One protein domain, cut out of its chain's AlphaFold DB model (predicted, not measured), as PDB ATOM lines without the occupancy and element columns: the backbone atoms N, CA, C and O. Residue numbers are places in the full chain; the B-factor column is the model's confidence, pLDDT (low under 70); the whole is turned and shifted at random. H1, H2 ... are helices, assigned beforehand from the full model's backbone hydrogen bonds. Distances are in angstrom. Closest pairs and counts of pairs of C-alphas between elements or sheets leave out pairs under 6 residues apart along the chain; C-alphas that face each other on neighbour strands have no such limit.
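Overview. This is residues 50 to 157 of the 454 residues of the protein "Site-specific integrase" of Anaerotruncus sp. 1XD22-93 (UniProt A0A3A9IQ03). Two helical hairpins cross: H4 and H5 make a loose V, and the H1 and H2 hairpin, its two helices side by side, stands nearly square to H5, with the short helix H3 close to H4. The link from H4 to H5 sticks out at residues 122 to 125, and residues 150 to 157, after H5, fold back toward the beginning of H4. The printed part has 108 residues with five named helices, in the order H1, H2, H3, H4, H5, and no named strand; its class is all helix. It is compact, with a radius of gyration of the C-alphas of 13.9 A, and spans 43 by 32 by 20 A.

Arrangement. The longest helix is H5, residues 129 to 149. H4, residues 104 to 121, only just touches it, with 3 pairs of C-alphas within 8 A; the closest are those of Arg 115 and Leu 132, 7.7 A apart. The two form a helical hairpin and run opposite ways at a steep tilt of 36 degrees, only just past shallow. Residues 142 to 146 of H5 alone touch H1, residues 57 to 70, at 87 degrees, about perpendicular; the closest C-alphas are those of Ala 61 and Ile 142, 6.5 A apart. H1 touches H2, residues 76 to 89, and the two form a second helical hairpin, opposite ways at a shallow tilt of 10 degrees; the closest C-alphas, of Val 69 and Ile 76, are 6.2 A apart. H2 and H5 are close but not clearly touching, about perpendicular at 78 degrees, with the C-alphas of Thr 85 and Ile 135 closest at 7.9 A. H3, residues 91 to 94, touches residues 57 to 58 of H1 alone; the closest C-alphas, of Ser 58 and Thr 91, are 5.7 A apart. H1 and H4 are apart, and so are H3 and H5. In H1, H2, H4 and H5 every O i to N i+4 pair is within hydrogen-bond range; H3 is too short for such a pair.

Along the chain. H5 measures 30.4 A from first to last C-alpha and ends with C-alpha 149 at (32.272, -2.661, 14.522). H4 measures 25.9 A and begins with C-alpha 104 at (18.652, 5.928, 2.355). H1 and H2 each measure 19.8 A; C-alpha 57, where H1 begins, is at (33.476, 5.107, 3.411). H3 measures 5.5 A.

Size, cuts and confidence. The two C-alphas farthest apart, of His 51 and Asp 124, are 43.4 A apart. The printed part has no cut. The links H1 to H2 and H2 to H3 are tight, those from H3 to H4 and H4 to H5 short, and no link is long. The mean pLDDT of the printed part is 92.0, and no printed residue is under 70.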
ATOM      1  N   VAL A  50      39.900   5.142  12.736       75.94
ATOM      2  CA  VAL A  50      38.655   5.682  13.294       75.94
ATOM      3  C   VAL A  50      37.680   4.534  13.551       75.94
ATOM      4  O   VAL A  50      37.071   4.015  12.629       75.94
ATOM      5  N   HIS A  51      37.476   4.169  14.817       79.81
ATOM      6  CA  HIS A  51      36.565   3.085  15.227       79.81
ATOM      7  C   HIS A  51      35.160   3.618  15.563       79.81
ATOM      8  O   HIS A  51      34.585   3.327  16.613       79.81
ATOM      9  N   SER A  52      34.638   4.498  14.710       88.06
ATOM     10  CA  SER A  52      33.330   5.140  14.884       88.06
ATOM     11  C   SER A  52      32.686   5.414  13.532       88.06
ATOM     12  O   SER A  52      33.372   5.391  12.513       88.06
ATOM     13  N   ALA A  53      31.399   5.754  13.529       88.19
ATOM     14  CA  ALA A  53      30.643   5.999  12.309       88.19
ATOM     15  C   ALA A  53      31.062   7.283  11.556       88.19
ATOM     16  O   ALA A  53      30.603   7.510  10.446       88.19
ATOM     17  N   ASN A  54      31.991   8.076  12.103       89.19
ATOM     18  CA  ASN A  54      32.634   9.187  11.391       89.19
ATOM     19  C   ASN A  54      33.747   8.729  10.426       89.19
ATOM     20  O   ASN A  54      34.392   9.565   9.794       89.19
ATOM     21  N   ILE A  55      34.049   7.426  10.351       91.56
ATOM     22  CA  ILE A  55      35.029   6.910   9.389       91.56
ATOM     23  C   ILE A  55      34.559   7.208   7.949       91.56
ATOM     24  O   ILE A  55      33.383   7.008   7.640       91.56
ATOM     25  N   PRO A  56      35.448   7.663   7.048       93.25
ATOM     26  CA  PRO A  56      35.147   7.766   5.624       93.25
ATOM     27  C   PRO A  56      34.824   6.401   5.006       93.25
ATOM     28  O   PRO A  56      35.490   5.407   5.310       93.25
ATOM     29  N   PHE A  57      33.875   6.355   4.070       94.12
ATOM     30  CA  PHE A  57      33.476   5.107   3.411       94.12
ATOM     31  C   PHE A  57      34.651   4.344   2.773       94.12
ATOM     32  O   PHE A  57      34.769   3.129   2.932       94.12
ATOM     33  N   SER A  58      35.557   5.046   2.084       91.31
ATOM     34  CA  SER A  58      36.736   4.443   1.448       91.31
ATOM     35  C   SER A  58      37.659   3.722   2.438       91.31
ATOM     36  O   SER A  58      38.142   2.628   2.146       91.31
ATOM     37  N   ALA A  59      37.855   4.289   3.632       90.81
ATOM     38  CA  ALA A  59      38.630   3.662   4.699       90.81
ATOM     39  C   ALA A  59      37.896   2.450   5.295       90.81
ATOM     40  O   ALA A  59      38.524   1.421   5.537       90.81
ATOM     41  N   LEU A  60      36.571   2.534   5.472       93.94
ATOM     42  CA  LEU A  60      35.761   1.400   5.926       93.94
ATOM     43  C   LEU A  60      35.839   0.221   4.944       93.94
ATOM     44  O   LEU A  60      36.015  -0.919   5.370       93.94
ATOM     45  N   ALA A  61      35.711   0.483   3.641       93.31
ATOM     46  CA  ALA A  61      35.753  -0.548   2.605       93.31
ATOM     47  C   ALA A  61      37.120  -1.256   2.547       93.31
ATOM     48  O   ALA A  61      37.174  -2.478   2.388       93.31
ATOM     49  N   ASP A  62      38.210  -0.503   2.724       90.69
ATOM     50  CA  ASP A  62      39.565  -1.046   2.852       90.69
ATOM     51  C   ASP A  62      39.696  -1.942   4.093       90.69
ATOM     52  O   ASP A  62      40.111  -3.097   3.965       90.69
ATOM     53  N   ASN A  63      39.299  -1.440   5.270       92.19
ATOM     54  CA  ASN A  63      39.370  -2.186   6.529       92.19
ATOM     55  C   ASN A  63      38.534  -3.474   6.465       92.19
ATOM     56  O   ASN A  63      38.990  -4.537   6.877       92.19
ATOM     57  N   TYR A  64      37.334  -3.406   5.880       94.00
ATOM     58  CA  TYR A  64      36.469  -4.566   5.672       94.00
ATOM     59  C   TYR A  64      37.167  -5.671   4.866       94.00
ATOM     60  O   TYR A  64      37.136  -6.839   5.259       94.00
ATOM     61  N   LEU A  65      37.813  -5.329   3.747       92.06
ATOM     62  CA  LEU A  65      38.521  -6.317   2.930       92.06
ATOM     63  C   LEU A  65      39.762  -6.869   3.637       92.06
ATOM     64  O   LEU A  65      39.993  -8.079   3.574       92.06
ATOM     65  N   GLU A  66      40.538  -6.012   4.302       90.75
ATOM     66  CA  GLU A  66      41.732  -6.413   5.054       90.75
ATOM     67  C   GLU A  66      41.372  -7.391   6.178       90.75
ATOM     68  O   GLU A  66      41.995  -8.449   6.291       90.75
ATOM     69  N   ASP A  67      40.299  -7.122   6.921       90.94
ATOM     70  CA  ASP A  67      39.806  -8.004   7.977       90.94
ATOM     71  C   ASP A  67      39.302  -9.341   7.434       90.94
ATOM     72  O   ASP A  67      39.545 -10.388   8.037       90.94
ATOM     73  N   LEU A  68      38.584  -9.349   6.305       91.06
ATOM     74  CA  LEU A  68      38.110 -10.603   5.717       91.06
ATOM     75  C   LEU A  68      39.265 -11.490   5.236       91.06
ATOM     76  O   LEU A  68      39.169 -12.714   5.345       91.06
ATOM     77  N   VAL A  69      40.336 -10.897   4.707       89.56
ATOM     78  CA  VAL A  69      41.528 -11.637   4.271       89.56
ATOM     79  C   VAL A  69      42.343 -12.111   5.470       89.56
ATOM     80  O   VAL A  69      42.661 -13.294   5.556       89.56
ATOM     81  N   SER A  70      42.639 -11.215   6.415       87.81
ATOM     82  CA  SER A  70      43.514 -11.493   7.562       87.81
ATOM     83  C   SER A  70      42.917 -12.536   8.505       87.81
ATOM     84  O   SER A  70      43.638 -13.371   9.040       87.81
ATOM     85  N   ASN A  71      41.589 -12.557   8.642       87.81
ATOM     86  CA  ASN A  71      40.876 -13.571   9.423       87.81
ATOM     87  C   ASN A  71      40.553 -14.846   8.620       87.81
ATOM     88  O   ASN A  71      39.719 -15.642   9.047       87.81
ATOM     89  N   GLY A  72      41.121 -15.019   7.421       83.19
ATOM     90  CA  GLY A  72      40.927 -16.211   6.588       83.19
ATOM     91  C   GLY A  72      39.500 -16.419   6.060       83.19
ATOM     92  O   GLY A  72      39.207 -17.471   5.490       83.19
ATOM     93  N   LYS A  73      38.604 -15.433   6.208       86.44
ATOM     94  CA  LYS A  73      37.186 -15.535   5.815       86.44
ATOM     95  C   LYS A  73      37.004 -15.585   4.301       86.44
ATOM     96  O   LYS A  73      36.067 -16.216   3.819       86.44
ATOM     97  N   ILE A  74      37.882 -14.926   3.543       86.31
ATOM     98  CA  ILE A  74      37.894 -14.986   2.076       86.31
ATOM     99  C   ILE A  74      39.303 -15.242   1.545       86.31
ATOM    100  O   ILE A  74      40.300 -14.884   2.162       86.31
ATOM    101  N   ALA A  75      39.393 -15.849   0.362       81.25
ATOM    102  CA  ALA A  75      40.665 -15.981  -0.341       81.25
ATOM    103  C   ALA A  75      41.152 -14.622  -0.878       81.25
ATOM    104  O   ALA A  75      40.338 -13.796  -1.301       81.25
ATOM    105  N   ILE A  76      42.475 -14.445  -0.970       80.44
ATOM    106  CA  ILE A  76      43.128 -13.247  -1.537       80.44
ATOM    107  C   ILE A  76      42.560 -12.914  -2.925       80.44
ATOM    108  O   ILE A  76      42.280 -11.763  -3.247       80.44
ATOM    109  N   THR A  77      42.292 -13.940  -3.731       78.50
ATOM    110  CA  THR A  77      41.768 -13.784  -5.094       78.50
ATOM    111  C   THR A  77      40.345 -13.224  -5.113       78.50
ATOM    112  O   THR A  77      39.996 -12.419  -5.972       78.50
ATOM    113  N   THR A  78      39.521 -13.609  -4.135       85.44
ATOM    114  CA  THR A  78      38.171 -13.061  -3.952       85.44
ATOM    115  C   THR A  78      38.241 -11.607  -3.493       85.44
ATOM    116  O   THR A  78      37.493 -10.770  -3.995       85.44
ATOM    117  N   ALA A  79      39.169 -11.291  -2.587       87.06
ATOM    118  CA  ALA A  79      39.390  -9.928  -2.114       87.06
ATOM    119  C   ALA A  79      39.852  -8.996  -3.240       87.06
ATOM    120  O   ALA A  79      39.317  -7.899  -3.370       87.06
ATOM    121  N   ALA A  80      40.768  -9.444  -4.105       85.50
ATOM    122  CA  ALA A  80      41.229  -8.674  -5.260       85.50
ATOM    123  C   ALA A  80      40.072  -8.310  -6.211       85.50
ATOM    124  O   ALA A  80      39.924  -7.150  -6.599       85.50
ATOM    125  N   ARG A  81      39.191  -9.273  -6.521       85.19
ATOM    126  CA  ARG A  81      38.005  -9.039  -7.363       85.19
ATOM    127  C   ARG A  81      37.010  -8.066  -6.720       85.19
ATOM    128  O   ARG A  81      36.491  -7.177  -7.400       85.19
ATOM    129  N   LYS A  82      36.748  -8.215  -5.415       91.44
ATOM    130  CA  LYS A  82      35.904  -7.275  -4.659       91.44
ATOM    131  C   LYS A  82      36.515  -5.875  -4.665       91.44
ATOM    132  O   LYS A  82      35.822  -4.931  -5.017       91.44
ATOM    133  N   LYS A  83      37.818  -5.751  -4.394       90.62
ATOM    134  CA  LYS A  83      38.548  -4.474  -4.391       90.62
ATOM    135  C   LYS A  83      38.404  -3.727  -5.714       90.62
ATOM    136  O   LYS A  83      38.099  -2.542  -5.699       90.62
ATOM    137  N   GLN A  84      38.547  -4.427  -6.840       89.12
ATOM    138  CA  GLN A  84      38.330  -3.839  -8.165       89.12
ATOM    139  C   GLN A  84      36.883  -3.368  -8.361       89.12
ATOM    140  O   GLN A  84      36.640  -2.304  -8.921       89.12
ATOM    141  N   THR A  85      35.904  -4.145  -7.893       90.06
ATOM    142  CA  THR A  85      34.492  -3.741  -7.969       90.06
ATOM    143  C   THR A  85      34.239  -2.501  -7.113       90.06
ATOM    144  O   THR A  85      33.578  -1.570  -7.564       90.06
ATOM    145  N   PHE A  86      34.811  -2.447  -5.908       92.88
ATOM    146  CA  PHE A  86      34.645  -1.325  -4.985       92.88
ATOM    147  C   PHE A  86      35.274  -0.059  -5.559       92.88
ATOM    148  O   PHE A  86      34.620   0.980  -5.579       92.88
ATOM    149  N   SER A  87      36.486  -0.158  -6.114       90.50
ATOM    150  CA  SER A  87      37.187   0.989  -6.701       90.50
ATOM    151  C   SER A  87      36.476   1.594  -7.909       90.50
ATOM    152  O   SER A  87      36.722   2.752  -8.219       90.50
ATOM    153  N   VAL A  88      35.629   0.823  -8.599       92.00
ATOM    154  CA  VAL A  88      34.890   1.294  -9.779       92.00
ATOM    155  C   VAL A  88      33.468   1.727  -9.432       92.00
ATOM    156  O   VAL A  88      33.007   2.718  -9.975       92.00
ATOM    157  N   LEU A  89      32.766   1.005  -8.551       93.75
ATOM    158  CA  LEU A  89      31.314   1.155  -8.385       93.75
ATOM    159  C   LEU A  89      30.859   1.561  -6.980       93.75
ATOM    160  O   LEU A  89      29.678   1.832  -6.808       93.75
ATOM    161  N   LEU A  90      31.738   1.595  -5.973       93.56
ATOM    162  CA  LEU A  90      31.376   2.033  -4.615       93.56
ATOM    163  C   LEU A  90      32.156   3.283  -4.214       93.56
ATOM    164  O   LEU A  90      31.580   4.337  -3.956       93.56
ATOM    165  N   THR A  91      33.482   3.168  -4.197       90.69
ATOM    166  CA  THR A  91      34.390   4.211  -3.722       90.69
ATOM    167  C   THR A  91      34.250   5.530  -4.485       90.69
ATOM    168  O   THR A  91      34.274   6.554  -3.816       90.69
ATOM    169  N   PRO A  92      34.062   5.570  -5.821       92.75
ATOM    170  CA  PRO A  92      33.910   6.845  -6.529       92.75
ATOM    171  C   PRO A  92      32.650   7.632  -6.153       92.75
ATOM    172  O   PRO A  92      32.654   8.850  -6.267       92.75
ATOM    173  N   PHE A  93      31.585   6.953  -5.714       93.75
ATOM    174  CA  PHE A  93      30.314   7.603  -5.393       93.75
ATOM    175  C   PHE A  93      30.282   8.133  -3.955       93.75
ATOM    176  O   PHE A  93      29.913   9.277  -3.720       93.75
ATOM    177  N   PHE A  94      30.680   7.304  -2.985       92.19
ATOM    178  CA  PHE A  94      30.665   7.689  -1.566       92.19
ATOM    179  C   PHE A  94      31.953   8.397  -1.127       92.19
ATOM    180  O   PHE A  94      31.953   9.147  -0.157       92.19
ATOM    181  N   GLU A  95      33.058   8.156  -1.832       82.56
ATOM    182  CA  GLU A  95      34.368   8.784  -1.658       82.56
ATOM    183  C   GLU A  95      34.811   8.923  -0.184       82.56
ATOM    184  O   GLU A  95      35.185   7.937   0.463       82.56
ATOM    185  N   ARG A  96      34.809  10.158   0.334       83.38
ATOM    186  CA  ARG A  96      35.212  10.532   1.698       83.38
ATOM    187  C   ARG A  96      34.031  10.776   2.630       83.38
ATOM    188  O   ARG A  96      34.268  11.147   3.778       83.38
ATOM    189  N   LYS A  97      32.797  10.594   2.153       91.94
ATOM    190  CA  LYS A  97      31.593  10.820   2.947       91.94
ATOM    191  C   LYS A  97      31.664   9.956   4.218       91.94
ATOM    192  O   LYS A  97      31.915   8.746   4.113       91.94
ATOM    193  N   PRO A  98      31.534  10.562   5.410       93.38
ATOM    194  CA  PRO A  98      31.421   9.826   6.662       93.38
ATOM    195  C   PRO A  98      30.246   8.851   6.605       93.38
ATOM    196  O   PRO A  98      29.174   9.187   6.106       93.38
ATOM    197  N   ILE A  99      30.428   7.627   7.097       95.06
ATOM    198  CA  ILE A  99      29.397   6.591   6.932       95.06
ATOM    199  C   ILE A  99      28.107   6.859   7.717       95.06
ATOM    200  O   ILE A  99      27.070   6.311   7.365       95.06
ATOM    201  N   ASN A 100      28.150   7.692   8.759       94.00
ATOM    202  CA  ASN A 100      26.966   8.178   9.475       94.00
ATOM    203  C   ASN A 100      26.173   9.247   8.718       94.00
ATOM    204  O   ASN A 100      25.043   9.525   9.107       94.00
ATOM    205  N   GLU A 101      26.747   9.841   7.676       95.62
ATOM    206  CA  GLU A 101      26.055  10.783   6.795       95.62
ATOM    207  C   GLU A 101      25.448  10.089   5.570       95.62
ATOM    208  O   GLU A 101      24.769  10.746   4.788       95.62
ATOM    209  N   ILE A 102      25.719   8.793   5.365       96.00
ATOM    210  CA  ILE A 102      25.134   8.010   4.272       96.00
ATOM    211  C   ILE A 102      23.736   7.561   4.691       96.00
ATOM    212  O   ILE A 102      23.592   6.669   5.532       96.00
ATOM    213  N   ASP A 103      22.722   8.160   4.080       94.75
ATOM    214  CA  ASP A 103      21.315   7.857   4.331       94.75
ATOM    215  C   ASP A 103      20.692   6.982   3.226       94.75
ATOM    216  O   ASP A 103      21.357   6.476   2.315       94.75
ATOM    217  N   GLU A 104      19.389   6.729   3.328       96.25
ATOM    218  CA  GLU A 104      18.652   5.928   2.355       96.25
ATOM    219  C   GLU A 104      18.583   6.584   0.966       96.25
ATOM    220  O   GLU A 104      18.570   5.877  -0.048       96.25
ATOM    221  N   LEU A 105      18.558   7.918   0.905       96.06
ATOM    222  CA  LEU A 105      18.506   8.671  -0.345       96.06
ATOM    223  C   LEU A 105      19.856   8.613  -1.066       96.06
ATOM    224  O   LEU A 105      19.890   8.425  -2.281       96.06
ATOM    225  N   ASP A 106      20.969   8.680  -0.335       96.25
ATOM    226  CA  ASP A 106      22.305   8.442  -0.882       96.25
ATOM    227  C   ASP A 106      22.419   7.055  -1.508       96.25
ATOM    228  O   ASP A 106      22.953   6.910  -2.608       96.25
ATOM    229  N   VAL A 107      21.894   6.028  -0.830       97.19
ATOM    230  CA  VAL A 107      21.888   4.664  -1.368       97.19
ATOM    231  C   VAL A 107      21.032   4.591  -2.634       97.19
ATOM    232  O   VAL A 107      21.469   3.998  -3.617       97.19
ATOM    233  N   LEU A 108      19.852   5.214  -2.667       96.62
ATOM    234  CA  LEU A 108      19.006   5.240  -3.864       96.62
ATOM    235  C   LEU A 108      19.676   5.974  -5.043       96.62
ATOM    236  O   LEU A 108      19.635   5.504  -6.187       96.62
ATOM    237  N   ASN A 109      20.340   7.097  -4.765       96.62
ATOM    238  CA  ASN A 109      21.108   7.854  -5.752       96.62
ATOM    239  C   ASN A 109      22.284   7.025  -6.279       96.62
ATOM    240  O   ASN A 109      22.496   6.949  -7.490       96.62
ATOM    241  N   TRP A 110      22.989   6.326  -5.390       97.50
ATOM    242  CA  TRP A 110      24.052   5.398  -5.754       97.50
ATOM    243  C   TRP A 110      23.540   4.264  -6.651       97.50
ATOM    244  O   TRP A 110      24.130   3.988  -7.694       97.50
ATOM    245  N   GLN A 111      22.414   3.632  -6.302       97.19
ATOM    246  CA  GLN A 111      21.806   2.575  -7.120       97.19
ATOM    247  C   GLN A 111      21.467   3.081  -8.530       97.19
ATOM    248  O   GLN A 111      21.665   2.368  -9.518       97.19
ATOM    249  N   THR A 112      20.967   4.315  -8.634       96.19
ATOM    250  CA  THR A 112      20.663   4.972  -9.913       96.19
ATOM    251  C   THR A 112      21.933   5.229 -10.718       96.19
ATOM    252  O   THR A 112      21.995   4.868 -11.894       96.19
ATOM    253  N   TRP A 113      22.975   5.748 -10.072       96.75
ATOM    254  CA  TRP A 113      24.277   5.973 -10.691       96.75
ATOM    255  C   TRP A 113      24.913   4.666 -11.200       96.75
ATOM    256  O   TRP A 113      25.345   4.603 -12.349       96.75
ATOM    257  N   VAL A 114      24.886   3.571 -10.429       96.25
ATOM    258  CA  VAL A 114      25.421   2.268 -10.880       96.25
ATOM    259  C   VAL A 114      24.669   1.733 -12.104       96.25
ATOM    260  O   VAL A 114      25.284   1.128 -12.986       96.25
ATOM    261  N   ARG A 115      23.349   1.948 -12.194       95.31
ATOM    262  CA  ARG A 115      22.579   1.583 -13.396       95.31
ATOM    263  C   ARG A 115      23.040   2.385 -14.612       95.31
ATOM    264  O   ARG A 115      23.262   1.782 -15.658       95.31
ATOM    265  N   GLN A 116      23.241   3.696 -14.465       95.06
ATOM    266  CA  GLN A 116      23.753   4.565 -15.534       95.06
ATOM    267  C   GLN A 116      25.146   4.130 -16.003       95.06
ATOM    268  O   GLN A 116      25.344   3.929 -17.196       95.06
ATOM    269  N   GLN A 117      26.062   3.838 -15.074       94.56
ATOM    270  CA  GLN A 117      27.381   3.268 -15.389       94.56
ATOM    271  C   GLN A 117      27.284   1.946 -16.170       94.56
ATOM    272  O   GLN A 117      28.139   1.623 -16.997       94.56
ATOM    273  N   GLY A 118      26.233   1.159 -15.922       92.81
ATOM    274  CA  GLY A 118      25.923  -0.030 -16.708       92.81
ATOM    275  C   GLY A 118      25.616   0.289 -18.165       92.81
ATOM    276  O   GLY A 118      26.172  -0.369 -19.043       92.81
ATOM    277  N   PHE A 119      24.768   1.287 -18.419       93.94
ATOM    278  CA  PHE A 119      24.411   1.728 -19.771       93.94
ATOM    279  C   PHE A 119      25.570   2.431 -20.484       93.94
ATOM    280  O   PHE A 119      25.798   2.166 -21.654       93.94
ATOM    281  N   GLU A 120      26.387   3.220 -19.788       93.69
ATOM    282  CA  GLU A 120      27.606   3.797 -20.377       93.69
ATOM    283  C   GLU A 120      28.563   2.712 -20.890       93.69
ATOM    284  O   GLU A 120      29.165   2.840 -21.953       93.69
ATOM    285  N   ARG A 121      28.681   1.603 -20.150       91.31
ATOM    286  CA  ARG A 121      29.534   0.476 -20.543       91.31
ATOM    287  C   ARG A 121      28.883  -0.456 -21.567       91.31
ATOM    288  O   ARG A 121      29.595  -1.136 -22.307       91.31
ATOM    289  N   LYS A 122      27.556  -0.566 -21.549       91.00
ATOM    290  CA  LYS A 122      26.752  -1.441 -22.410       91.00
ATOM    291  C   LYS A 122      25.481  -0.695 -22.837       91.00
ATOM    292  O   LYS A 122      24.444  -0.912 -22.205       91.00
ATOM    293  N   PRO A 123      25.555   0.148 -23.883       91.50
ATOM    294  CA  PRO A 123      24.475   1.064 -24.257       91.50
ATOM    295  C   PRO A 123      23.107   0.403 -24.420       91.50
ATOM    296  O   PRO A 123      22.112   0.949 -23.958       91.50
ATOM    297  N   ASP A 124      23.065  -0.805 -24.985       90.12
ATOM    298  CA  ASP A 124      21.796  -1.440 -25.359       90.12
ATOM    299  C   ASP A 124      21.117  -2.204 -24.214       90.12
ATOM    300  O   ASP A 124      19.897  -2.340 -24.184       90.12
ATOM    301  N   ILE A 125      21.897  -2.735 -23.266       90.00
ATOM    302  CA  ILE A 125      21.401  -3.711 -22.273       90.00
ATOM    303  C   ILE A 125      21.725  -3.351 -20.822       90.00
ATOM    304  O   ILE A 125      21.128  -3.899 -19.896       90.00
ATOM    305  N   GLY A 126      22.694  -2.466 -20.593       93.50
ATOM    306  CA  GLY A 126      23.193  -2.158 -19.261       93.50
ATOM    307  C   GLY A 126      23.841  -3.352 -18.541       93.50
ATOM    308  O   GLY A 126      24.296  -4.340 -19.130       93.50
ATOM    309  N   TYR A 127      23.922  -3.258 -17.212       93.94
ATOM    310  CA  TYR A 127      24.394  -4.356 -16.367       93.94
ATOM    311  C   TYR A 127      23.294  -5.381 -16.092       93.94
ATOM    312  O   TYR A 127      22.149  -5.033 -15.820       93.94
ATOM    313  N   ALA A 128      23.679  -6.661 -16.059       90.69
ATOM    314  CA  ALA A 128      22.760  -7.749 -15.746       90.69
ATOM    315  C   ALA A 128      22.110  -7.564 -14.354       90.69
ATOM    316  O   ALA A 128      22.819  -7.219 -13.398       90.69
ATOM    317  N   PRO A 129      20.807  -7.869 -14.182       91.62
ATOM    318  CA  PRO A 129      20.112  -7.710 -12.901       91.62
ATOM    319  C   PRO A 129      20.764  -8.455 -11.731       91.62
ATOM    320  O   PRO A 129      20.770  -7.957 -10.607       91.62
ATOM    321  N   THR A 130      21.355  -9.621 -11.985       90.44
ATOM    322  CA  THR A 130      22.082 -10.405 -10.974       90.44
ATOM    323  C   THR A 130      23.396  -9.746 -10.560       90.44
ATOM    324  O   THR A 130      23.765  -9.784  -9.386       90.44
ATOM    325  N   TYR A 131      24.083  -9.071 -11.488       91.75
ATOM    326  CA  TYR A 131      25.286  -8.300 -11.180       91.75
ATOM    327  C   TYR A 131      24.948  -7.074 -10.325       91.75
ATOM    328  O   TYR A 131      25.590  -6.853  -9.300       91.75
ATOM    329  N   LEU A 132      23.878  -6.349 -10.679       94.75
ATOM    330  CA  LEU A 132      23.348  -5.244  -9.873       94.75
ATOM    331  C   LEU A 132      23.011  -5.704  -8.443       94.75
ATOM    332  O   LEU A 132      23.407  -5.054  -7.475       94.75
ATOM    333  N   LYS A 133      22.360  -6.867  -8.304       94.62
ATOM    334  CA  LYS A 133      22.048  -7.461  -6.998       94.62
ATOM    335  C   LYS A 133      23.303  -7.795  -6.203       94.62
ATOM    336  O   LYS A 133      23.370  -7.499  -5.012       94.62
ATOM    337  N   SER A 134      24.306  -8.383  -6.855       93.56
ATOM    338  CA  SER A 134      25.586  -8.694  -6.219       93.56
ATOM    339  C   SER A 134      26.258  -7.433  -5.679       93.56
ATOM    340  O   SER A 134      26.688  -7.433  -4.532       93.56
ATOM    341  N   ILE A 135      26.306  -6.353  -6.463       94.69
ATOM    342  CA  ILE A 135      26.906  -5.078  -6.047       94.69
ATOM    343  C   ILE A 135      26.141  -4.460  -4.864       94.69
ATOM    344  O   ILE A 135      26.758  -4.021  -3.896       94.69
ATOM    345  N   ASN A 136      24.804  -4.490  -4.887       96.06
ATOM    346  CA  ASN A 136      23.979  -4.050  -3.755       96.06
ATOM    347  C   ASN A 136      24.281  -4.832  -2.475       96.06
ATOM    348  O   ASN A 136      24.356  -4.262  -1.389       96.06
ATOM    349  N   ASN A 137      24.440  -6.148  -2.602       95.25
ATOM    350  CA  ASN A 137      24.753  -7.010  -1.471       95.25
ATOM    351  C   ASN A 137      26.146  -6.709  -0.901       95.25
ATOM    352  O   ASN A 137      26.309  -6.768   0.314       95.25
ATOM    353  N   GLU A 138      27.128  -6.349  -1.738       95.12
ATOM    354  CA  GLU A 138      28.450  -5.906  -1.269       95.12
ATOM    355  C   GLU A 138      28.355  -4.630  -0.428       95.12
ATOM    356  O   GLU A 138      28.861  -4.605   0.692       95.12
ATOM    357  N   LEU A 139      27.660  -3.595  -0.921       96.50
ATOM    358  CA  LEU A 139      27.469  -2.360  -0.155       96.50
ATOM    359  C   LEU A 139      26.744  -2.644   1.166       96.50
ATOM    360  O   LEU A 139      27.203  -2.238   2.234       96.50
ATOM    361  N   SER A 140      25.660  -3.422   1.116       96.56
ATOM    362  CA  SER A 140      24.928  -3.815   2.320       96.56
ATOM    363  C   SER A 140      25.801  -4.606   3.301       96.56
ATOM    364  O   SER A 140      25.613  -4.475   4.510       96.56
ATOM    365  N   ALA A 141      26.737  -5.432   2.827       95.94
ATOM    366  CA  ALA A 141      27.657  -6.176   3.685       95.94
ATOM    367  C   ALA A 141      28.677  -5.254   4.370       95.94
ATOM    368  O   ALA A 141      28.936  -5.428   5.562       95.94
ATOM    369  N   ILE A 142      29.197  -4.255   3.651       96.00
ATOM    370  CA  ILE A 142      30.078  -3.216   4.209       96.00
ATOM    371  C   ILE A 142      29.339  -2.421   5.295       96.00
ATOM    372  O   ILE A 142      29.862  -2.249   6.396       96.00
ATOM    373  N   MET A 143      28.093  -2.006   5.044       96.44
ATOM    374  CA  MET A 143      27.299  -1.255   6.027       96.44
ATOM    375  C   MET A 143      26.903  -2.110   7.243       96.44
ATOM    376  O   MET A 143      26.942  -1.631   8.372       96.44
ATOM    377  N   ASN A 144      26.629  -3.408   7.065       96.75
ATOM    378  CA  ASN A 144      26.444  -4.330   8.194       96.75
ATOM    379  C   ASN A 144      27.719  -4.473   9.045       96.75
ATOM    380  O   ASN A 144      27.646  -4.553  10.274       96.75
ATOM    381  N   TYR A 145      28.892  -4.504   8.406       95.81
ATOM    382  CA  TYR A 145      30.177  -4.498   9.101       95.81
ATOM    383  C   TYR A 145      30.373  -3.190   9.891       95.81
ATOM    384  O   TYR A 145      30.768  -3.239  11.058       95.81
ATOM    385  N   ALA A 146      29.980  -2.040   9.336       95.69
ATOM    386  CA  ALA A 146      29.955  -0.773  10.068       95.69
ATOM    387  C   ALA A 146      29.015  -0.774  11.279       95.69
ATOM    388  O   ALA A 146      29.403  -0.302  12.349       95.69
ATOM    389  N   CYS A 147      27.808  -1.333  11.155       95.50
ATOM    390  CA  CYS A 147      26.897  -1.458  12.294       95.50
ATOM    391  C   CYS A 147      27.525  -2.266  13.429       95.50
ATOM    392  O   CYS A 147      27.436  -1.887  14.595       95.50
ATOM    393  N   ARG A 148      28.210  -3.363  13.087       93.94
ATOM    394  CA  ARG A 148      28.805  -4.264  14.075       93.94
ATOM    395  C   ARG A 148      30.052  -3.693  14.755       93.94
ATOM    396  O   ARG A 148      30.206  -3.895  15.954       93.94
ATOM    397  N   TYR A 149      30.936  -3.022  14.016       92.69
ATOM    398  CA  TYR A 149      32.272  -2.661  14.522       92.69
ATOM    399  C   TYR A 149      32.524  -1.152  14.650       92.69
ATOM    400  O   TYR A 149      33.417  -0.748  15.390       92.69
ATOM    401  N   TYR A 150      31.727  -0.311  13.986       92.50
ATOM    402  CA  TYR A 150      31.922   1.146  13.922       92.50
ATOM    403  C   TYR A 150      30.754   1.926  14.535       92.50
ATOM    404  O   TYR A 150      30.716   3.149  14.440       92.50
ATOM    405  N   LYS A 151      29.826   1.243  15.225       91.94
ATOM    406  CA  LYS A 151      28.688   1.853  15.937       91.94
ATOM    407  C   LYS A 151      27.738   2.640  15.022       91.94
ATOM    408  O   LYS A 151      27.112   3.599  15.468       91.94
ATOM    409  N   LEU A 152      27.633   2.251  13.750       93.94
ATOM    410  CA  LEU A 152      26.584   2.774  12.874       93.94
ATOM    411  C   LEU A 152      25.223   2.239  13.375       93.94
ATOM    412  O   LEU A 152      25.085   1.023  13.516       93.94
ATOM    413  N   PRO A 153      24.227   3.092  13.668       92.69
ATOM    414  CA  PRO A 153      23.016   2.669  14.377       92.69
ATOM    415  C   PRO A 153      22.157   1.677  13.583       92.69
ATOM    416  O   PRO A 153      21.533   0.799  14.172       92.69
ATOM    417  N   TYR A 154      22.130   1.798  12.256       94.50
ATOM    418  CA  TYR A 154      21.399   0.901  11.364       94.50
ATOM    419  C   TYR A 154      22.036   0.886   9.970       94.50
ATOM    420  O   TYR A 154      22.869   1.731   9.646       94.50
ATOM    421  N   ASN A 155      21.646  -0.085   9.142       96.12
ATOM    422  CA  ASN A 155      22.128  -0.201   7.770       96.12
ATOM    423  C   ASN A 155      21.173   0.524   6.794       96.12
ATOM    424  O   ASN A 155      20.064   0.022   6.573       96.12
ATOM    425  N   PRO A 156      21.586   1.632   6.145       95.19
ATOM    426  CA  PRO A 156      20.726   2.380   5.220       95.19
ATOM    427  C   PRO A 156      20.322   1.563   3.984       95.19
ATOM    428  O   PRO A 156      19.235   1.751   3.440       95.19
ATOM    429  N   CYS A 157      21.123   0.568   3.581       95.62
ATOM    430  CA  CYS A 157      20.802  -0.303   2.445       95.62
ATOM    431  C   CYS A 157      19.575  -1.187   2.692       95.62
ATOM    432  O   CYS A 157      18.944  -1.632   1.738       95.62
TER     433      CYS A 157